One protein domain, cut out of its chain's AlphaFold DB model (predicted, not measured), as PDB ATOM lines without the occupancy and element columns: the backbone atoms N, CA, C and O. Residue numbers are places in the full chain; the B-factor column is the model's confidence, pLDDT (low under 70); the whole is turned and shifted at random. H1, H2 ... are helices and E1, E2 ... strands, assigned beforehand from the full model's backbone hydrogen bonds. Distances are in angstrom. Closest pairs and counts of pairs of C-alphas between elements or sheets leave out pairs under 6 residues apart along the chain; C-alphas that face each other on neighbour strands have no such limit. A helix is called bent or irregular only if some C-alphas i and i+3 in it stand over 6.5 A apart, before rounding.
ATOM      1  N   PHE A  91      42.560 -13.700  83.446       94.62
ATOM      2  CA  PHE A  91      41.290 -13.292  84.029       94.62
ATOM      3  C   PHE A  91      40.368 -14.481  84.336       94.62
ATOM      4  O   PHE A  91      39.783 -14.538  85.414       94.62
ATOM      5  N   ASP A  92      40.262 -15.462  83.435       93.56
ATOM      6  CA  ASP A  92      39.422 -16.656  83.631       93.56
ATOM      7  C   ASP A  92      40.154 -17.912  83.118       93.56
ATOM      8  O   ASP A  92      40.808 -17.882  82.078       93.56
ATOM      9  N   LYS A  93      40.083 -19.011  83.882       92.44
ATOM     10  CA  LYS A  93      40.649 -20.337  83.544       92.44
ATOM     11  C   LYS A  93      39.613 -21.452  83.708       92.44
ATOM     12  O   LYS A  93      39.956 -22.590  84.033       92.44
ATOM     13  N   SER A  94      38.332 -21.111  83.628       90.88
ATOM     14  CA  SER A  94      37.266 -22.076  83.876       90.88
ATOM     15  C   SER A  94      37.294 -23.170  82.813       90.88
ATOM     16  O   SER A  94      37.564 -22.923  81.641       90.88
ATOM     17  N   ASN A  95      36.970 -24.390  83.222       92.25
ATOM     18  CA  ASN A  95      36.877 -25.533  82.324       92.25
ATOM     19  C   ASN A  95      35.498 -25.581  81.639       92.25
ATOM     20  O   ASN A  95      34.737 -26.524  81.842       92.25
ATOM     21  N   SER A  96      35.145 -24.529  80.902       92.94
ATOM     22  CA  SER A  96      33.913 -24.452  80.115       92.94
ATOM     23  C   SER A  96      34.105 -23.545  78.908       92.94
ATOM     24  O   SER A  96      34.898 -22.602  78.965       92.94
ATOM     25  N   GLU A  97      33.371 -23.824  77.832       95.75
ATOM     26  CA  GLU A  97      33.326 -22.938  76.672       95.75
ATOM     27  C   GLU A  97      32.799 -21.563  77.062       95.75
ATOM     28  O   GLU A  97      31.917 -21.423  77.918       95.75
ATOM     29  N   ARG A  98      33.360 -20.538  76.426       97.00
ATOM     30  CA  ARG A  98      33.267 -19.171  76.908       97.00
ATOM     31  C   ARG A  98      33.251 -18.163  75.784       97.00
ATOM     32  O   ARG A  98      33.930 -18.329  74.777       97.00
ATOM     33  N   ILE A  99      32.504 -17.081  75.984       98.00
ATOM     34  CA  ILE A  99      32.517 -15.939  75.070       98.00
ATOM     35  C   ILE A  99      32.828 -14.671  75.854       98.00
ATOM     36  O   ILE A  99      32.214 -14.400  76.886       98.00
ATOM     37  N   ILE A 100      33.762 -13.885  75.324       97.88
ATOM     38  CA  ILE A 100      34.001 -12.500  75.719       97.88
ATOM     39  C   ILE A 100      33.408 -11.590  74.651       97.88
ATOM     40  O   ILE A 100      33.730 -11.730  73.474       97.88
ATOM     41  N   TRP A 101      32.592 -10.626  75.059       97.88
ATOM     42  CA  TRP A 101      32.100  -9.569  74.177       97.88
ATOM     43  C   TRP A 101      32.521  -8.208  74.720       97.88
ATOM     44  O   TRP A 101      32.124  -7.832  75.823       97.88
ATOM     45  N   LEU A 102      33.330  -7.463  73.970       97.56
ATOM     46  CA  LEU A 102      33.844  -6.173  74.428       97.56
ATOM     47  C   LEU A 102      32.794  -5.071  74.238       97.56
ATOM     48  O   LEU A 102      32.089  -5.028  73.232       97.56
ATOM     49  N   LEU A 103      32.692  -4.174  75.214       97.00
ATOM     50  CA  LEU A 103      31.797  -3.017  75.243       97.00
ATOM     51  C   LEU A 103      32.626  -1.743  75.458       97.00
ATOM     52  O   LEU A 103      33.724  -1.824  75.993       97.00
ATOM     53  N   PRO A 104      32.115  -0.539  75.154       96.56
ATOM     54  CA  PRO A 104      32.890   0.693  75.300       96.56
ATOM     55  C   PRO A 104      33.584   0.899  76.649       96.56
ATOM     56  O   PRO A 104      34.669   1.467  76.685       96.56
ATOM     57  N   ARG A 105      32.975   0.460  77.760       96.38
ATOM     58  CA  ARG A 105      33.496   0.650  79.128       96.38
ATOM     59  C   ARG A 105      33.790  -0.631  79.903       96.38
ATOM     60  O   ARG A 105      34.092  -0.570  81.092       96.38
ATOM     61  N   GLY A 106      33.701  -1.784  79.258       97.19
ATOM     62  CA  GLY A 106      33.945  -3.062  79.912       97.19
ATOM     63  C   GLY A 106      33.738  -4.224  78.961       97.19
ATOM     64  O   GLY A 106      33.851  -4.076  77.752       97.19
ATOM     65  N   PHE A 107      33.404  -5.387  79.489       98.12
ATOM     66  CA  PHE A 107      33.150  -6.557  78.665       98.12
ATOM     67  C   PHE A 107      32.163  -7.502  79.337       98.12
ATOM     68  O   PHE A 107      32.016  -7.525  80.562       98.12
ATOM     69  N   LEU A 108      31.468  -8.271  78.509       98.38
ATOM     70  CA  LEU A 108      30.596  -9.347  78.939       98.38
ATOM     71  C   LEU A 108      31.346 -10.665  78.871       98.38
ATOM     72  O   LEU A 108      32.029 -10.951  77.891       98.38
ATOM     73  N   LEU A 109      31.162 -11.470  79.903       98.19
ATOM     74  CA  LEU A 109      31.634 -12.834  79.992       98.19
ATOM     75  C   LEU A 109      30.418 -13.751  80.041       98.19
ATOM     76  O   LEU A 109      29.691 -13.770  81.037       98.19
ATOM     77  N   LEU A 110      30.206 -14.498  78.965       97.88
ATOM     78  CA  LEU A 110      29.128 -15.471  78.864       97.88
ATOM     79  C   LEU A 110      29.670 -16.829  79.324       97.88
ATOM     80  O   LEU A 110      30.747 -17.251  78.883       97.88
ATOM     81  N   LYS A 111      28.956 -17.496  80.236       96.19
ATOM     82  CA  LYS A 111      29.211 -18.891  80.617       96.19
ATOM     83  C   LYS A 111      28.004 -19.775  80.332       96.19
ATOM     84  O   LYS A 111      26.926 -19.276  80.024       96.19
ATOM     85  N   ASP A 112      28.218 -21.081  80.479       94.81
ATOM     86  CA  ASP A 112      27.167 -22.099  80.382       94.81
ATOM     87  C   ASP A 112      26.466 -22.037  79.013       94.81
ATOM     88  O   ASP A 112      25.254 -22.160  78.898       94.81
ATOM     89  N   ILE A 113      27.259 -21.756  77.970       95.12
ATOM     90  CA  ILE A 113      26.810 -21.478  76.597       95.12
ATOM     91  C   ILE A 113      26.647 -22.733  75.735       95.12
ATOM     92  O   ILE A 113      26.083 -22.655  74.644       95.12
ATOM     93  N   THR A 114      27.177 -23.867  76.194       92.88
ATOM     94  CA  THR A 114      27.086 -25.151  75.500       92.88
ATOM     95  C   THR A 114      25.658 -25.677  75.598       92.88
ATOM     96  O   THR A 114      25.059 -25.652  76.668       92.88
ATOM     97  N   TYR A 115      25.114 -26.151  74.477       91.88
ATOM     98  CA  TYR A 115      23.763 -26.707  74.415       91.88
ATOM     99  C   TYR A 115      23.590 -27.900  75.369       91.88
ATOM    100  O   TYR A 115      24.391 -28.836  75.342       91.88
ATOM    101  N   GLU A 116      22.496 -27.896  76.133       89.94
ATOM    102  CA  GLU A 116      22.075 -29.009  76.987       89.94
ATOM    103  C   GLU A 116      20.659 -29.476  76.606       89.94
ATOM    104  O   GLU A 116      19.776 -28.669  76.319       89.94
ATOM    105  N   GLU A 117      20.431 -30.795  76.603       86.25
ATOM    106  CA  GLU A 117      19.150 -31.398  76.187       86.25
ATOM    107  C   GLU A 117      18.024 -31.245  77.221       86.25
ATOM    108  O   GLU A 117      16.860 -31.466  76.896       86.25
ATOM    109  N   HIS A 118      18.344 -30.908  78.472       86.56
ATOM    110  CA  HIS A 118      17.343 -30.774  79.526       86.56
ATOM    111  C   HIS A 118      16.819 -29.344  79.628       86.56
ATOM    112  O   HIS A 118      17.587 -28.392  79.603       86.56
ATOM    113  N   ASP A 119      15.526 -29.163  79.876       80.00
ATOM    114  CA  ASP A 119      14.892 -27.839  79.796       80.00
ATOM    115  C   ASP A 119      15.384 -26.814  80.832       80.00
ATOM    116  O   ASP A 119      15.184 -25.617  80.641       80.00
ATOM    117  N   SER A 120      16.029 -27.259  81.915       84.88
ATOM    118  CA  SER A 120      16.398 -26.420  83.067       84.88
ATOM    119  C   SER A 120      17.712 -25.638  82.932       84.88
ATOM    120  O   SER A 120      18.127 -24.990  83.893       84.88
ATOM    121  N   TRP A 121      18.394 -25.697  81.784       91.06
ATOM    122  CA  TRP A 121      19.669 -24.995  81.615       91.06
ATOM    123  C   TRP A 121      19.479 -23.500  81.360       91.06
ATOM    124  O   TRP A 121      18.417 -23.054  80.911       91.06
ATOM    125  N   ALA A 122      20.503 -22.703  81.651       92.56
ATOM    126  CA  ALA A 122      20.485 -21.262  81.454       92.56
ATOM    127  C   ALA A 122      21.879 -20.753  81.098       92.56
ATOM    128  O   ALA A 122      22.866 -21.221  81.655       92.56
ATOM    129  N   ILE A 123      21.942 -19.745  80.230       95.25
ATOM    130  CA  ILE A 123      23.196 -19.058  79.913       95.25
ATOM    131  C   ILE A 123      23.400 -17.935  80.920       95.25
ATOM    132  O   ILE A 123      22.508 -17.105  81.121       95.25
ATOM    133  N   THR A 124      24.579 -17.871  81.531       95.94
ATOM    134  CA  THR A 124      24.936 -16.803  82.469       95.94
ATOM    135  C   THR A 124      25.729 -15.708  81.765       95.94
ATOM    136  O   THR A 124      26.598 -15.966  80.935       95.94
ATOM    137  N   VAL A 125      25.423 -14.451  82.086       97.88
ATOM    138  CA  VAL A 125      26.072 -13.268  81.513       97.88
ATOM    139  C   VAL A 125      26.579 -12.406  82.654       97.88
ATOM    140  O   VAL A 125      25.798 -11.941  83.481       97.88
ATOM    141  N   HIS A 126      27.883 -12.164  82.695       97.94
ATOM    142  CA  HIS A 126      28.518 -11.312  83.695       97.94
ATOM    143  C   HIS A 126      29.106 -10.073  83.025       97.94
ATOM    144  O   HIS A 126      29.755 -10.194  81.991       97.94
ATOM    145  N   TYR A 127      28.922  -8.899  83.624       98.38
ATOM    146  CA  TYR A 127      29.543  -7.654  83.182       98.38
ATOM    147  C   TYR A 127      30.718  -7.293  84.093       98.38
ATOM    148  O   TYR A 127      30.591  -7.292  85.320       98.38
ATOM    149  N   PHE A 128      31.854  -6.981  83.477       98.19
ATOM    150  CA  PHE A 128      33.081  -6.549  84.135       98.19
ATOM    151  C   PHE A 128      33.565  -5.240  83.519       98.19
ATOM    152  O   PHE A 128      33.359  -4.993  82.328       98.19
ATOM    153  N   ASN A 129      34.247  -4.412  84.307       97.00
ATOM    154  CA  ASN A 129      35.040  -3.322  83.746       97.00
ATOM    155  C   ASN A 129      36.414  -3.837  83.274       97.00
ATOM    156  O   ASN A 129      36.810  -4.966  83.564       97.00
ATOM    157  N   TYR A 130      37.167  -2.997  82.566       96.31
ATOM    158  CA  TYR A 130      38.483  -3.373  82.032       96.31
ATOM    159  C   TYR A 130      39.588  -3.562  83.088       96.31
ATOM    160  O   TYR A 130      40.658  -4.054  82.754       96.31
ATOM    161  N   ASN A 131      39.325  -3.248  84.362       95.19
ATOM    162  CA  ASN A 131      40.213  -3.610  85.473       95.19
ATOM    163  C   ASN A 131      39.941  -5.039  85.987       95.19
ATOM    164  O   ASN A 131      40.612  -5.501  86.906       95.19
ATOM    165  N   GLY A 132      38.944  -5.733  85.425       95.06
ATOM    166  CA  GLY A 132      38.515  -7.061  85.862       95.06
ATOM    167  C   GLY A 132      37.556  -7.035  87.052       95.06
ATOM    168  O   GLY A 132      37.258  -8.085  87.618       95.06
ATOM    169  N   GLU A 133      37.048  -5.863  87.442       96.19
ATOM    170  CA  GLU A 133      36.105  -5.738  88.551       96.19
ATOM    171  C   GLU A 133      34.697  -6.107  88.082       96.19
ATOM    172  O   GLU A 133      34.151  -5.515  87.139       96.19
ATOM    173  N   TRP A 134      34.097  -7.080  88.763       97.38
ATOM    174  CA  TRP A 134      32.726  -7.504  88.508       97.38
ATOM    175  C   TRP A 134      31.740  -6.384  88.841       97.38
ATOM    176  O   TRP A 134      31.804  -5.799  89.920       97.38
ATOM    177  N   GLN A 135      30.827  -6.101  87.914       97.25
ATOM    178  CA  GLN A 135      29.799  -5.073  88.074       97.25
ATOM    179  C   GLN A 135      28.461  -5.704  88.466       97.25
ATOM    180  O   GLN A 135      27.893  -5.368  89.500       97.25
ATOM    181  N   HIS A 136      27.965  -6.631  87.641       97.44
ATOM    182  CA  HIS A 136      26.763  -7.413  87.922       97.44
ATOM    183  C   HIS A 136      26.656  -8.617  86.966       97.44
ATOM    184  O   HIS A 136      27.488  -8.816  86.076       97.44
ATOM    185  N   SER A 137      25.623  -9.441  87.125       95.94
ATOM    186  CA  SER A 137      25.261 -10.518  86.198       95.94
ATOM    187  C   SER A 137      23.752 -10.626  85.957       95.94
ATOM    188  O   SER A 137      22.942 -10.105  86.725       95.94
ATOM    189  N   THR A 138      23.385 -11.333  84.889       94.25
ATOM    190  CA  THR A 138      22.037 -11.850  84.613       94.25
ATOM    191  C   THR A 138      22.149 -13.284  84.079       94.25
ATOM    192  O   THR A 138      23.246 -13.758  83.787       94.25
ATOM    193  N   HIS A 139      21.032 -13.995  83.964       92.56
ATOM    194  CA  HIS A 139      20.989 -15.321  83.347       92.56
ATOM    195  C   HIS A 139      19.725 -15.478  82.504       92.56
ATOM    196  O   HIS A 139      18.660 -14.970  82.873       92.56
ATOM    197  N   TYR A 140      19.849 -16.164  81.371       91.62
ATOM    198  CA  TYR A 140      18.741 -16.434  80.467       91.62
ATOM    199  C   TYR A 140      18.355 -17.902  80.517       91.62
ATOM    200  O   TYR A 140      19.131 -18.774  80.130       91.62
ATOM    201  N   HIS A 141      17.130 -18.146  80.965       86.56
ATOM    202  CA  HIS A 141      16.451 -19.431  80.887       86.56
ATOM    203  C   HIS A 141      15.225 -19.260  79.983       86.56
ATOM    204  O   HIS A 141      14.603 -18.197  80.004       86.56
ATOM    205  N   ASP A 142      14.849 -20.289  79.224       80.56
ATOM    206  CA  ASP A 142      13.770 -20.198  78.226       80.56
ATOM    207  C   ASP A 142      12.407 -19.810  78.839       80.56
ATOM    208  O   ASP A 142      11.651 -19.011  78.287       80.56
ATOM    209  N   SER A 143      12.128 -20.248  80.073       80.31
ATOM    210  CA  SER A 143      10.928 -19.820  80.815       80.31
ATOM    211  C   SER A 143      10.850 -18.307  81.085       80.31
ATOM    212  O   SER A 143       9.759 -17.803  81.352       80.31
ATOM    213  N   TYR A 144      11.967 -17.575  80.994       74.38
ATOM    214  CA  TYR A 144      12.022 -16.121  81.151       74.38
ATOM    215  C   TYR A 144      11.887 -15.361  79.826       74.38
ATOM    216  O   TYR A 144      12.163 -14.161  79.810       74.38
ATOM    217  N   TYR A 145      11.460 -16.000  78.726       72.25
ATOM    218  CA  TYR A 145      11.383 -15.341  77.413       72.25
ATOM    219  C   TYR A 145      10.669 -13.976  77.462       72.25
ATOM    220  O   TYR A 145      11.172 -13.010  76.899       72.25
ATOM    221  N   ARG A 146       9.563 -13.862  78.219       69.88
ATOM    222  CA  ARG A 146       8.797 -12.606  78.366       69.88
ATOM    223  C   ARG A 146       9.583 -11.504  79.070       69.88
ATOM    224  O   ARG A 146       9.506 -10.350  78.666       69.88
ATOM    225  N   ASP A 147      10.337 -11.857  80.107       69.75
ATOM    226  CA  ASP A 147      11.130 -10.902  80.892       69.75
ATOM    227  C   ASP A 147      12.416 -10.491  80.159       69.75
ATOM    228  O   ASP A 147      13.036  -9.476  80.480       69.75
ATOM    229  N   TRP A 148      12.846 -11.304  79.194       78.62
ATOM    230  CA  TRP A 148      14.018 -11.073  78.354       78.62
ATOM    231  C   TRP A 148      13.706 -10.368  77.031       78.62
ATOM    232  O   TRP A 148      14.635  -9.922  76.359       78.62
ATOM    233  N   ASP A 149      12.429 -10.214  76.675       76.12
ATOM    234  CA  ASP A 149      12.019  -9.379  75.542       76.12
ATOM    235  C   ASP A 149      12.216  -7.881  75.832       76.12
ATOM    236  O   ASP A 149      12.494  -7.109  74.909       76.12
ATOM    237  N   ASP A 150      12.162  -7.468  77.105       85.19
ATOM    238  CA  ASP A 150      12.568  -6.125  77.520       85.19
ATOM    239  C   ASP A 150      14.073  -6.071  77.824       85.19
ATOM    240  O   ASP A 150      14.555  -6.325  78.934       85.19
ATOM    241  N   MET A 151      14.830  -5.707  76.793       86.06
ATOM    242  CA  MET A 151      16.284  -5.604  76.851       86.06
ATOM    243  C   MET A 151      16.764  -4.544  77.852       86.06
ATOM    244  O   MET A 151      17.830  -4.715  78.445       86.06
ATOM    245  N   GLU A 152      15.992  -3.478  78.097       90.12
ATOM    246  CA  GLU A 152      16.395  -2.427  79.039       90.12
ATOM    247  C   GLU A 152      16.467  -2.952  80.472       90.12
ATOM    248  O   GLU A 152      17.387  -2.607  81.219       90.12
ATOM    249  N   ILE A 153      15.541  -3.838  80.848       89.75
ATOM    250  CA  ILE A 153      15.568  -4.509  82.151       89.75
ATOM    251  C   ILE A 153      16.864  -5.308  82.303       89.75
ATOM    252  O   ILE A 153      17.496  -5.257  83.361       89.75
ATOM    253  N   GLN A 154      17.297  -6.012  81.256       91.56
ATOM    254  CA  GLN A 154      18.518  -6.818  81.304       91.56
ATOM    255  C   GLN A 154      19.774  -5.948  81.379       91.56
ATOM    256  O   GLN A 154      20.676  -6.243  82.165       91.56
ATOM    257  N   PHE A 155      19.813  -4.830  80.649       94.12
ATOM    258  CA  PHE A 155      20.920  -3.877  80.744       94.12
ATOM    259  C   PHE A 155      21.036  -3.276  82.150       94.12
ATOM    260  O   PHE A 155      22.140  -3.181  82.690       94.12
ATOM    261  N   ARG A 156      19.900  -2.940  82.780       93.25
ATOM    262  CA  ARG A 156      19.852  -2.470  84.173       93.25
ATOM    263  C   ARG A 156      20.299  -3.546  85.157       93.25
ATOM    264  O   ARG A 156      21.098  -3.243  86.035       93.25
ATOM    265  N   LYS A 157      19.840  -4.794  84.997       93.06
ATOM    266  CA  LYS A 157      20.296  -5.932  85.817       93.06
ATOM    267  C   LYS A 157      21.800  -6.132  85.707       93.06
ATOM    268  O   LYS A 157      22.440  -6.399  86.708       93.06
ATOM    269  N   LEU A 158      22.377  -5.957  84.522       94.88
ATOM    270  CA  LEU A 158      23.825  -6.028  84.321       94.88
ATOM    271  C   LEU A 158      24.580  -4.796  84.843       94.88
ATOM    272  O   LEU A 158      25.806  -4.801  84.829       94.88
ATOM    273  N   SER A 159      23.882  -3.759  85.318       95.50
ATOM    274  CA  SER A 159      24.466  -2.468  85.704       95.50
ATOM    275  C   SER A 159      25.274  -1.816  84.576       95.50
ATOM    276  O   SER A 159      26.254  -1.111  84.818       95.50
ATOM    277  N   ILE A 160      24.859  -2.037  83.324       95.69
ATOM    278  CA  ILE A 160      25.480  -1.392  82.167       95.69
ATOM    279  C   ILE A 160      25.004   0.058  82.136       95.69
ATOM    280  O   ILE A 160      23.789   0.300  82.177       95.69
ATOM    281  N   PRO A 161      25.915   1.040  82.036       94.62
ATOM    282  CA  PRO A 161      25.493   2.427  81.981       94.62
ATOM    283  C   PRO A 161      24.657   2.686  80.722       94.62
ATOM    284  O   PRO A 161      24.942   2.149  79.650       94.62
ATOM    285  N   LYS A 162      23.625   3.527  80.849       93.50
ATOM    286  CA  LYS A 162      22.598   3.727  79.813       93.50
ATOM    287  C   LYS A 162      23.170   4.093  78.448       93.50
ATOM    288  O   LYS A 162      22.731   3.556  77.433       93.50
ATOM    289  N   ALA A 163      24.217   4.914  78.431       94.75
ATOM    290  CA  ALA A 163      24.846   5.326  77.188       94.75
ATOM    291  C   ALA A 163      25.532   4.179  76.427       94.75
ATOM    292  O   ALA A 163      25.886   4.383  75.275       94.75
ATOM    293  N   ASP A 164      25.725   2.994  77.018       95.69
ATOM    294  CA  ASP A 164      26.336   1.827  76.362       95.69
ATOM    295  C   ASP A 164      25.310   0.758  75.944       95.69
ATOM    296  O   ASP A 164      25.678  -0.270  75.373       95.69
ATOM    297  N   TRP A 165      24.014   0.976  76.187       94.69
ATOM    298  CA  TRP A 165      22.978  -0.039  75.957       94.69
ATOM    299  C   TRP A 165      22.875  -0.503  74.504       94.69
ATOM    300  O   TRP A 165      22.591  -1.674  74.252       94.69
ATOM    301  N   LEU A 166      23.151   0.376  73.535       92.69
ATOM    302  CA  LEU A 166      23.131   0.016  72.116       92.69
ATOM    303  C   LEU A 166      24.118  -1.120  71.801       92.69
ATOM    304  O   LEU A 166      23.754  -2.067  71.106       92.69
ATOM    305  N   TRP A 167      25.319  -1.074  72.384       94.81
ATOM    306  CA  TRP A 167      26.354  -2.100  72.213       94.81
ATOM    307  C   TRP A 167      25.994  -3.433  72.873       94.81
ATOM    308  O   TRP A 167      26.541  -4.468  72.503       94.81
ATOM    309  N   CYS A 168      25.059  -3.434  73.826       93.62
ATOM    310  CA  CYS A 168      24.650  -4.640  74.542       93.62
ATOM    311  C   CYS A 168      23.515  -5.415  73.839       93.62
ATOM    312  O   CYS A 168      23.234  -6.566  74.180       93.62
ATOM    313  N   ARG A 169      22.882  -4.840  72.808       92.56
ATOM    314  CA  ARG A 169      21.800  -5.518  72.072       92.56
ATOM    315  C   ARG A 169      22.273  -6.792  71.375       92.56
ATOM    316  O   ARG A 169      21.665  -7.843  71.561       92.56
ATOM    317  N   ALA A 170      23.351  -6.704  70.600       93.81
ATOM    318  CA  ALA A 170      23.918  -7.840  69.877       93.81
ATOM    319  C   ALA A 170      24.342  -9.006  70.801       93.81
ATOM    320  O   ALA A 170      23.854 -10.116  70.577       93.81
ATOM    321  N   PRO A 171      25.125  -8.799  71.884       95.00
ATOM    322  CA  PRO A 171      25.517  -9.904  72.760       95.00
ATOM    323  C   PRO A 171      24.332 -10.583  73.446       95.00
ATOM    324  O   PRO A 171      24.307 -11.806  73.546       95.00
ATOM    325  N   LEU A 172      23.329  -9.830  73.908       93.69
ATOM    326  CA  LEU A 172      22.159 -10.441  74.544       93.69
ATOM    327  C   LEU A 172      21.245 -11.152  73.533       93.69
ATOM    328  O   LEU A 172      20.641 -12.167  73.872       93.69
ATOM    329  N   ASN A 173      21.189 -10.696  72.279       92.56
ATOM    330  CA  ASN A 173      20.539 -11.457  71.211       92.56
ATOM    331  C   ASN A 173      21.284 -12.765  70.915       92.56
ATOM    332  O   ASN A 173      20.638 -13.797  70.744       92.56
ATOM    333  N   LEU A 174      22.622 -12.758  70.921       94.31
ATOM    334  CA  LEU A 174      23.411 -13.985  70.796       94.31
ATOM    335  C   LEU A 174      23.096 -14.961  71.938       94.31
ATOM    336  O   LEU A 174      22.849 -16.134  71.677       94.31
ATOM    337  N   VAL A 175      23.025 -14.482  73.186       94.75
ATOM    338  CA  VAL A 175      22.623 -15.301  74.348       94.75
ATOM    339  C   VAL A 175      21.270 -15.971  74.111       94.75
ATOM    340  O   VAL A 175      21.130 -17.173  74.330       94.75
ATOM    341  N   ARG A 176      20.281 -15.223  73.609       91.88
ATOM    342  CA  ARG A 176      18.965 -15.782  73.268       91.88
ATOM    343  C   ARG A 176      19.062 -16.852  72.187       91.88
ATOM    344  O   ARG A 176      18.483 -17.921  72.344       91.88
ATOM    345  N   ASN A 177      19.804 -16.579  71.116       92.00
ATOM    346  CA  ASN A 177      19.965 -17.502  69.994       92.00
ATOM    347  C   ASN A 177      20.638 -18.812  70.420       92.00
ATOM    348  O   ASN A 177      20.182 -19.882  70.024       92.00
ATOM    349  N   LEU A 178      21.688 -18.734  71.244       93.62
ATOM    350  CA  LEU A 178      22.385 -19.910  71.767       93.62
ATOM    351  C   LEU A 178      21.474 -20.733  72.685       93.62
ATOM    352  O   LEU A 178      21.371 -21.945  72.520       93.62
ATOM    353  N   ARG A 179      20.768 -20.084  73.618       92.38
ATOM    354  CA  ARG A 179      19.912 -20.782  74.589       92.38
ATOM    355  C   ARG A 179      18.659 -21.393  73.964       92.38
ATOM    356  O   ARG A 179      18.216 -22.447  74.412       92.38
ATOM    357  N   ASN A 180      18.077 -20.733  72.966       90.38
ATOM    358  CA  ASN A 180      16.860 -21.196  72.294       90.38
ATOM    359  C   ASN A 180      17.147 -22.224  71.190       90.38
ATOM    360  O   ASN A 180      16.231 -22.653  70.486       90.38
ATOM    361  N   ALA A 181      18.411 -22.593  70.989       89.75
ATOM    362  CA  ALA A 181      18.763 -23.616  70.027       89.75
ATOM    363  C   ALA A 181      18.175 -24.966  70.428       89.75
ATOM    364  O   ALA A 181      18.147 -25.329  71.598       89.75
ATOM    365  N   THR A 182      17.722 -25.718  69.430       87.69
ATOM    366  CA  THR A 182      17.110 -27.042  69.610       87.69
ATOM    367  C   THR A 182      18.080 -28.189  69.324       87.69
ATOM    368  O   THR A 182      17.705 -29.354  69.406       87.69
ATOM    369  N   THR A 183      19.311 -27.867  68.924       91.38
ATOM    370  CA  THR A 183      20.371 -28.824  68.593       91.38
ATOM    371  C   THR A 183      21.728 -28.233  68.965       91.38
ATOM    372  O   THR A 183      21.843 -27.024  69.175       91.38
ATOM    373  N   ILE A 184      22.756 -29.081  69.012       91.81
ATOM    374  CA  ILE A 184      24.139 -28.669  69.269       91.81
ATOM    375  C   ILE A 184      24.586 -27.639  68.222       91.81
ATOM    376  O   ILE A 184      24.458 -27.864  67.017       91.81
ATOM    377  N   ILE A 185      25.151 -26.525  68.693       91.50
ATOM    378  CA  ILE A 185      25.670 -25.438  67.859       91.50
ATOM    379  C   ILE A 185      27.197 -25.432  67.902       91.50
ATOM    380  O   ILE A 185      27.797 -25.558  68.965       91.50
ATOM    381  N   ASP A 186      27.824 -25.187  66.753       93.38
ATOM    382  CA  ASP A 186      29.230 -24.789  66.689       93.38
ATOM    383  C   ASP A 186      29.365 -23.309  67.089       93.38
ATOM    384  O   ASP A 186      29.191 -22.394  66.277       93.38
ATOM    385  N   ILE A 187      29.624 -23.078  68.376       93.94
ATOM    386  CA  ILE A 187      29.697 -21.740  68.970       93.94
ATOM    387  C   ILE A 187      30.838 -20.924  68.354       93.94
ATOM    388  O   ILE A 187      30.668 -19.733  68.083       93.94
ATOM    389  N   ALA A 188      31.982 -21.557  68.077       94.00
ATOM    390  CA  ALA A 188      33.125 -20.896  67.459       94.00
ATOM    391  C   ALA A 188      32.754 -20.331  66.079       94.00
ATOM    392  O   ALA A 188      33.086 -19.184  65.766       94.00
ATOM    393  N   LYS A 189      31.990 -21.091  65.283       93.69
ATOM    394  CA  LYS A 189      31.483 -20.639  63.982       93.69
ATOM    395  C   LYS A 189      30.471 -19.497  64.103       93.69
ATOM    396  O   LYS A 189      30.523 -18.561  63.306       93.69
ATOM    397  N   VAL A 190      29.576 -19.536  65.094       93.44
ATOM    398  CA  VAL A 190      28.639 -18.426  65.354       93.44
ATOM    399  C   VAL A 190      29.405 -17.154  65.711       93.44
ATOM    400  O   VAL A 190      29.203 -16.115  65.084       93.44
ATOM    401  N   VAL A 191      30.359 -17.235  66.638       93.31
ATOM    402  CA  VAL A 191      31.201 -16.090  67.018       93.31
ATOM    403  C   VAL A 191      32.024 -15.578  65.834       93.31
ATOM    404  O   VAL A 191      32.197 -14.370  65.681       93.31
ATOM    405  N   GLN A 192      32.494 -16.463  64.953       91.62
ATOM    406  CA  GLN A 192      33.173 -16.056  63.725       91.62
ATOM    407  C   GLN A 192      32.256 -15.243  62.798       91.62
ATOM    408  O   GLN A 192      32.731 -14.283  62.196       91.62
ATOM    409  N   SER A 193      30.968 -15.589  62.691       89.31
ATOM    410  CA  SER A 193      30.012 -14.787  61.913       89.31
ATOM    411  C   SER A 193      29.738 -13.420  62.543       89.31
ATOM    412  O   SER A 193      29.720 -12.425  61.830       89.31
ATOM    413  N   GLU A 194      29.643 -13.335  63.872       89.19
ATOM    414  CA  GLU A 194      29.483 -12.052  64.571       89.19
ATOM    415  C   GLU A 194      30.704 -11.136  64.369       89.19
ATOM    416  O   GLU A 194      30.552  -9.938  64.129       89.19
ATOM    417  N   LYS A 195      31.924 -11.695  64.363       87.31
ATOM    418  CA  LYS A 195      33.150 -10.942  64.035       87.31
ATOM    419  C   LYS A 195      33.134 -10.340  62.626       87.31
ATOM    420  O   LYS A 195      33.763  -9.311  62.416       87.31
ATOM    421  N   GLN A 196      32.452 -10.963  61.661       82.81
ATOM    422  CA  GLN A 196      32.339 -10.431  60.292       82.81
ATOM    423  C   GLN A 196      31.430  -9.198  60.213       82.81
ATOM    424  O   GLN A 196      31.516  -8.444  59.250       82.81
ATOM    425  N   CYS A 197      30.589  -8.981  61.225       79.50
ATOM    426  CA  CYS A 197      29.790  -7.771  61.403       79.50
ATOM    427  C   CYS A 197      30.537  -6.698  62.224       79.50
ATOM    428  O   CYS A 197      29.897  -5.830  62.814       79.50
ATOM    429  N   ASP A 198      31.870  -6.788  62.309       81.94
ATOM    430  CA  ASP A 198      32.758  -5.900  63.070       81.94
ATOM    431  C   ASP A 198      32.496  -5.857  64.590       81.94
ATOM    432  O   ASP A 198      32.911  -4.924  65.286       81.94
ATOM    433  N   TYR A 199      31.848  -6.886  65.154       87.31
ATOM    434  CA  TYR A 199      31.696  -6.991  66.604       87.31
ATOM    435  C   TYR A 199      32.982  -7.500  67.281       87.31
ATOM    436  O   TYR A 199      33.542  -8.521  66.866       87.31
ATOM    437  N   PRO A 200      33.436  -6.863  68.380       93.50
ATOM    438  CA  PRO A 200      34.614  -7.296  69.127       93.50
ATOM    439  C   PRO A 200      34.261  -8.439  70.094       93.50
ATOM    440  O   PRO A 200      34.260  -8.281  71.318       93.50
ATOM    441  N   VAL A 201      33.921  -9.598  69.534       96.12
ATOM    442  CA  VAL A 201      33.526 -10.811  70.262       96.12
ATOM    443  C   VAL A 201      34.564 -11.912  70.078       96.12
ATOM    444  O   VAL A 201      35.131 -12.052  69.003       96.12
ATOM    445  N   TYR A 202      34.833 -12.710  71.108       96.25
ATOM    446  CA  TYR A 202      35.872 -13.740  71.112       96.25
ATOM    447  C   TYR A 202      35.356 -15.011  71.777       96.25
ATOM    448  O   TYR A 202      34.780 -14.956  72.860       96.25
ATOM    449  N   TYR A 203      35.573 -16.145  71.116       97.06
ATOM    450  CA  TYR A 203      35.283 -17.470  71.646       97.06
ATOM    451  C   TYR A 203      36.550 -18.038  72.279       97.06
ATOM    452  O   TYR A 203      37.629 -17.877  71.711       97.06
ATOM    453  N   TYR A 204      36.384 -18.710  73.412       96.62
ATOM    454  CA  TYR A 204      37.426 -19.445  74.109       96.62
ATOM    455  C   TYR A 204      36.939 -20.868  74.353       96.62
ATOM    456  O   TYR A 204      35.840 -21.089  74.879       96.62
ATOM    457  N   SER A 205      37.765 -21.828  73.951       94.12
ATOM    458  CA  SER A 205      37.503 -23.249  74.157       94.12
ATOM    459  C   SER A 205      37.657 -23.642  75.629       94.12
ATOM    460  O   SER A 205      38.222 -22.912  76.447       94.12
ATOM    461  N   SER A 206      37.151 -24.821  75.992       90.00
ATOM    462  CA  SER A 206      37.309 -25.352  77.347       90.00
ATOM    463  C   SER A 206      38.790 -25.398  77.745       90.00
ATOM    464  O   SER A 206      39.601 -25.988  77.035       90.00
ATOM    465  N   GLN A 207      39.127 -24.831  78.911       88.75
ATOM    466  CA  GLN A 207      40.490 -24.727  79.476       88.75
ATOM    467  C   GLN A 207      41.408 -23.680  78.835       88.75
ATOM    468  O   GLN A 207      42.512 -23.468  79.341       88.75
ATOM    469  N   GLU A 208      40.973 -22.999  77.776       92.94
ATOM    470  CA  GLU A 208      41.730 -21.894  77.200       92.94
ATOM    471  C   GLU A 208      41.731 -20.700  78.171       92.94
ATOM    472  O   GLU A 208      40.661 -20.214  78.551       92.94
ATOM    473  N   PRO A 209      42.906 -20.234  78.637       94.00
ATOM    474  CA  PRO A 209      42.970 -19.112  79.559       94.00
ATOM    475  C   PRO A 209      42.567 -17.821  78.849       94.00
ATOM    476  O   PRO A 209      43.083 -17.494  77.783       94.00
ATOM    477  N   ILE A 210      41.691 -17.052  79.487       95.19
ATOM    478  CA  ILE A 210      41.255 -15.750  78.989       95.19
ATOM    479  C   ILE A 210      42.159 -14.680  79.610       95.19
ATOM    480  O   ILE A 210      42.146 -14.544  80.839       95.19
ATOM    481  N   PRO A 211      42.944 -13.920  78.824       95.19
ATOM    482  CA  PRO A 211      43.655 -12.756  79.341       95.19
ATOM    483  C   PRO A 211      42.654 -11.655  79.707       95.19
ATOM    484  O   PRO A 211      41.570 -11.576  79.127       95.19
ATOM    485  N   LEU A 212      43.002 -10.799  80.668       95.69
ATOM    486  CA  LEU A 212      42.184  -9.647  81.023       95.69
ATOM    487  C   LEU A 212      42.003  -8.760  79.783       95.69
ATOM    488  O   LEU A 212      42.994  -8.240  79.263       95.69
TER     489      LEU A 212
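What this domain is: This is residues 91 to 212 of the 320 residues of the protein "SEFIR domain-containing protein" of Bacillus subtilis (UniProt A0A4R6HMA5). A strongly twisted wall of five strands has the long helix H3 packed over one face, with H2 over its E4 edge and H4 over its E5 edge on that same face; the other face has no named helix on it. These two layers, helices on one face of a sheet, are joined by the small irregular helix H1, which follows E4 and is not on the sheet. The printed part has 122 residues, with five named strands and four named helices in the order E1 E2 E3 E4 H1 H2 H3 H4 E5, a mixed class. The sheet runs E4 E3 E2 E1 E5, antiparallel throughout. The whole is compact and rounded, with a radius of gyration of the C-alphas of 13.5 A and spans of 36 by 34 by 26 A.

How they stand to each other: E1, residues 98 to 103, E2, 106 to 111, E3, 123 to 129, and E4, 134 to 140, form a meander, each strand the antiparallel neighbour of the one before. N 101 and O 108 join E1 and E2 within hydrogen-bond range at 2.9 A, N 109 and O 126 join E2 and E3 at 2.8 A, and N 125 and O 138 join E3 and E4 at 2.8 A. H1, residues 142 to 148, is only just not on the sheet, with 4 pairs of C-alphas within 10 A. H2, residues 151 to 157, lies over E4 at a height over the sheet of 9.4 A. H3, residues 162 to 179, touches H2 about perpendicular at 77 degrees, the closest C-alphas being those of Phe 155 and Trp 165, 6.5 A. H4, residues 187 to 196, runs along E5, residues 201 to 204, at 18 degrees on the local plane. N 100 and O 202 of E1 and E5 are 2.9 A apart. In H2 and H4 every O i to N i+4 pair is within hydrogen-bond range, against 9 of 14 in H3 and 1 of 3 in H1, where 3 of 4 O i to N i+3 pairs are.

Where its parts are: E1 begins at C-alpha 98 (33.267, -19.171, 76.908). E3 is 20.1 A long and E4 18.4 A. H3 is 25.2 A long, with a kink of 44 degrees near residue 169; it is irregular, C-alphas 163 and 166 being 7.5 A apart, as is H1, with C-alphas 143 and 146 7.9 A apart. E5 ends at C-alpha 204 (37.426, -19.445, 74.109).

The domain as a whole: The C-alphas of Glu 117 and Ala 163, the two farthest apart, are 37.2 A apart. The printed part has no cut, and the link from E2 to E3 is long, with 11 residues. The mean pLDDT of the printed part is 92.0; residues 146 to 147 are under 70.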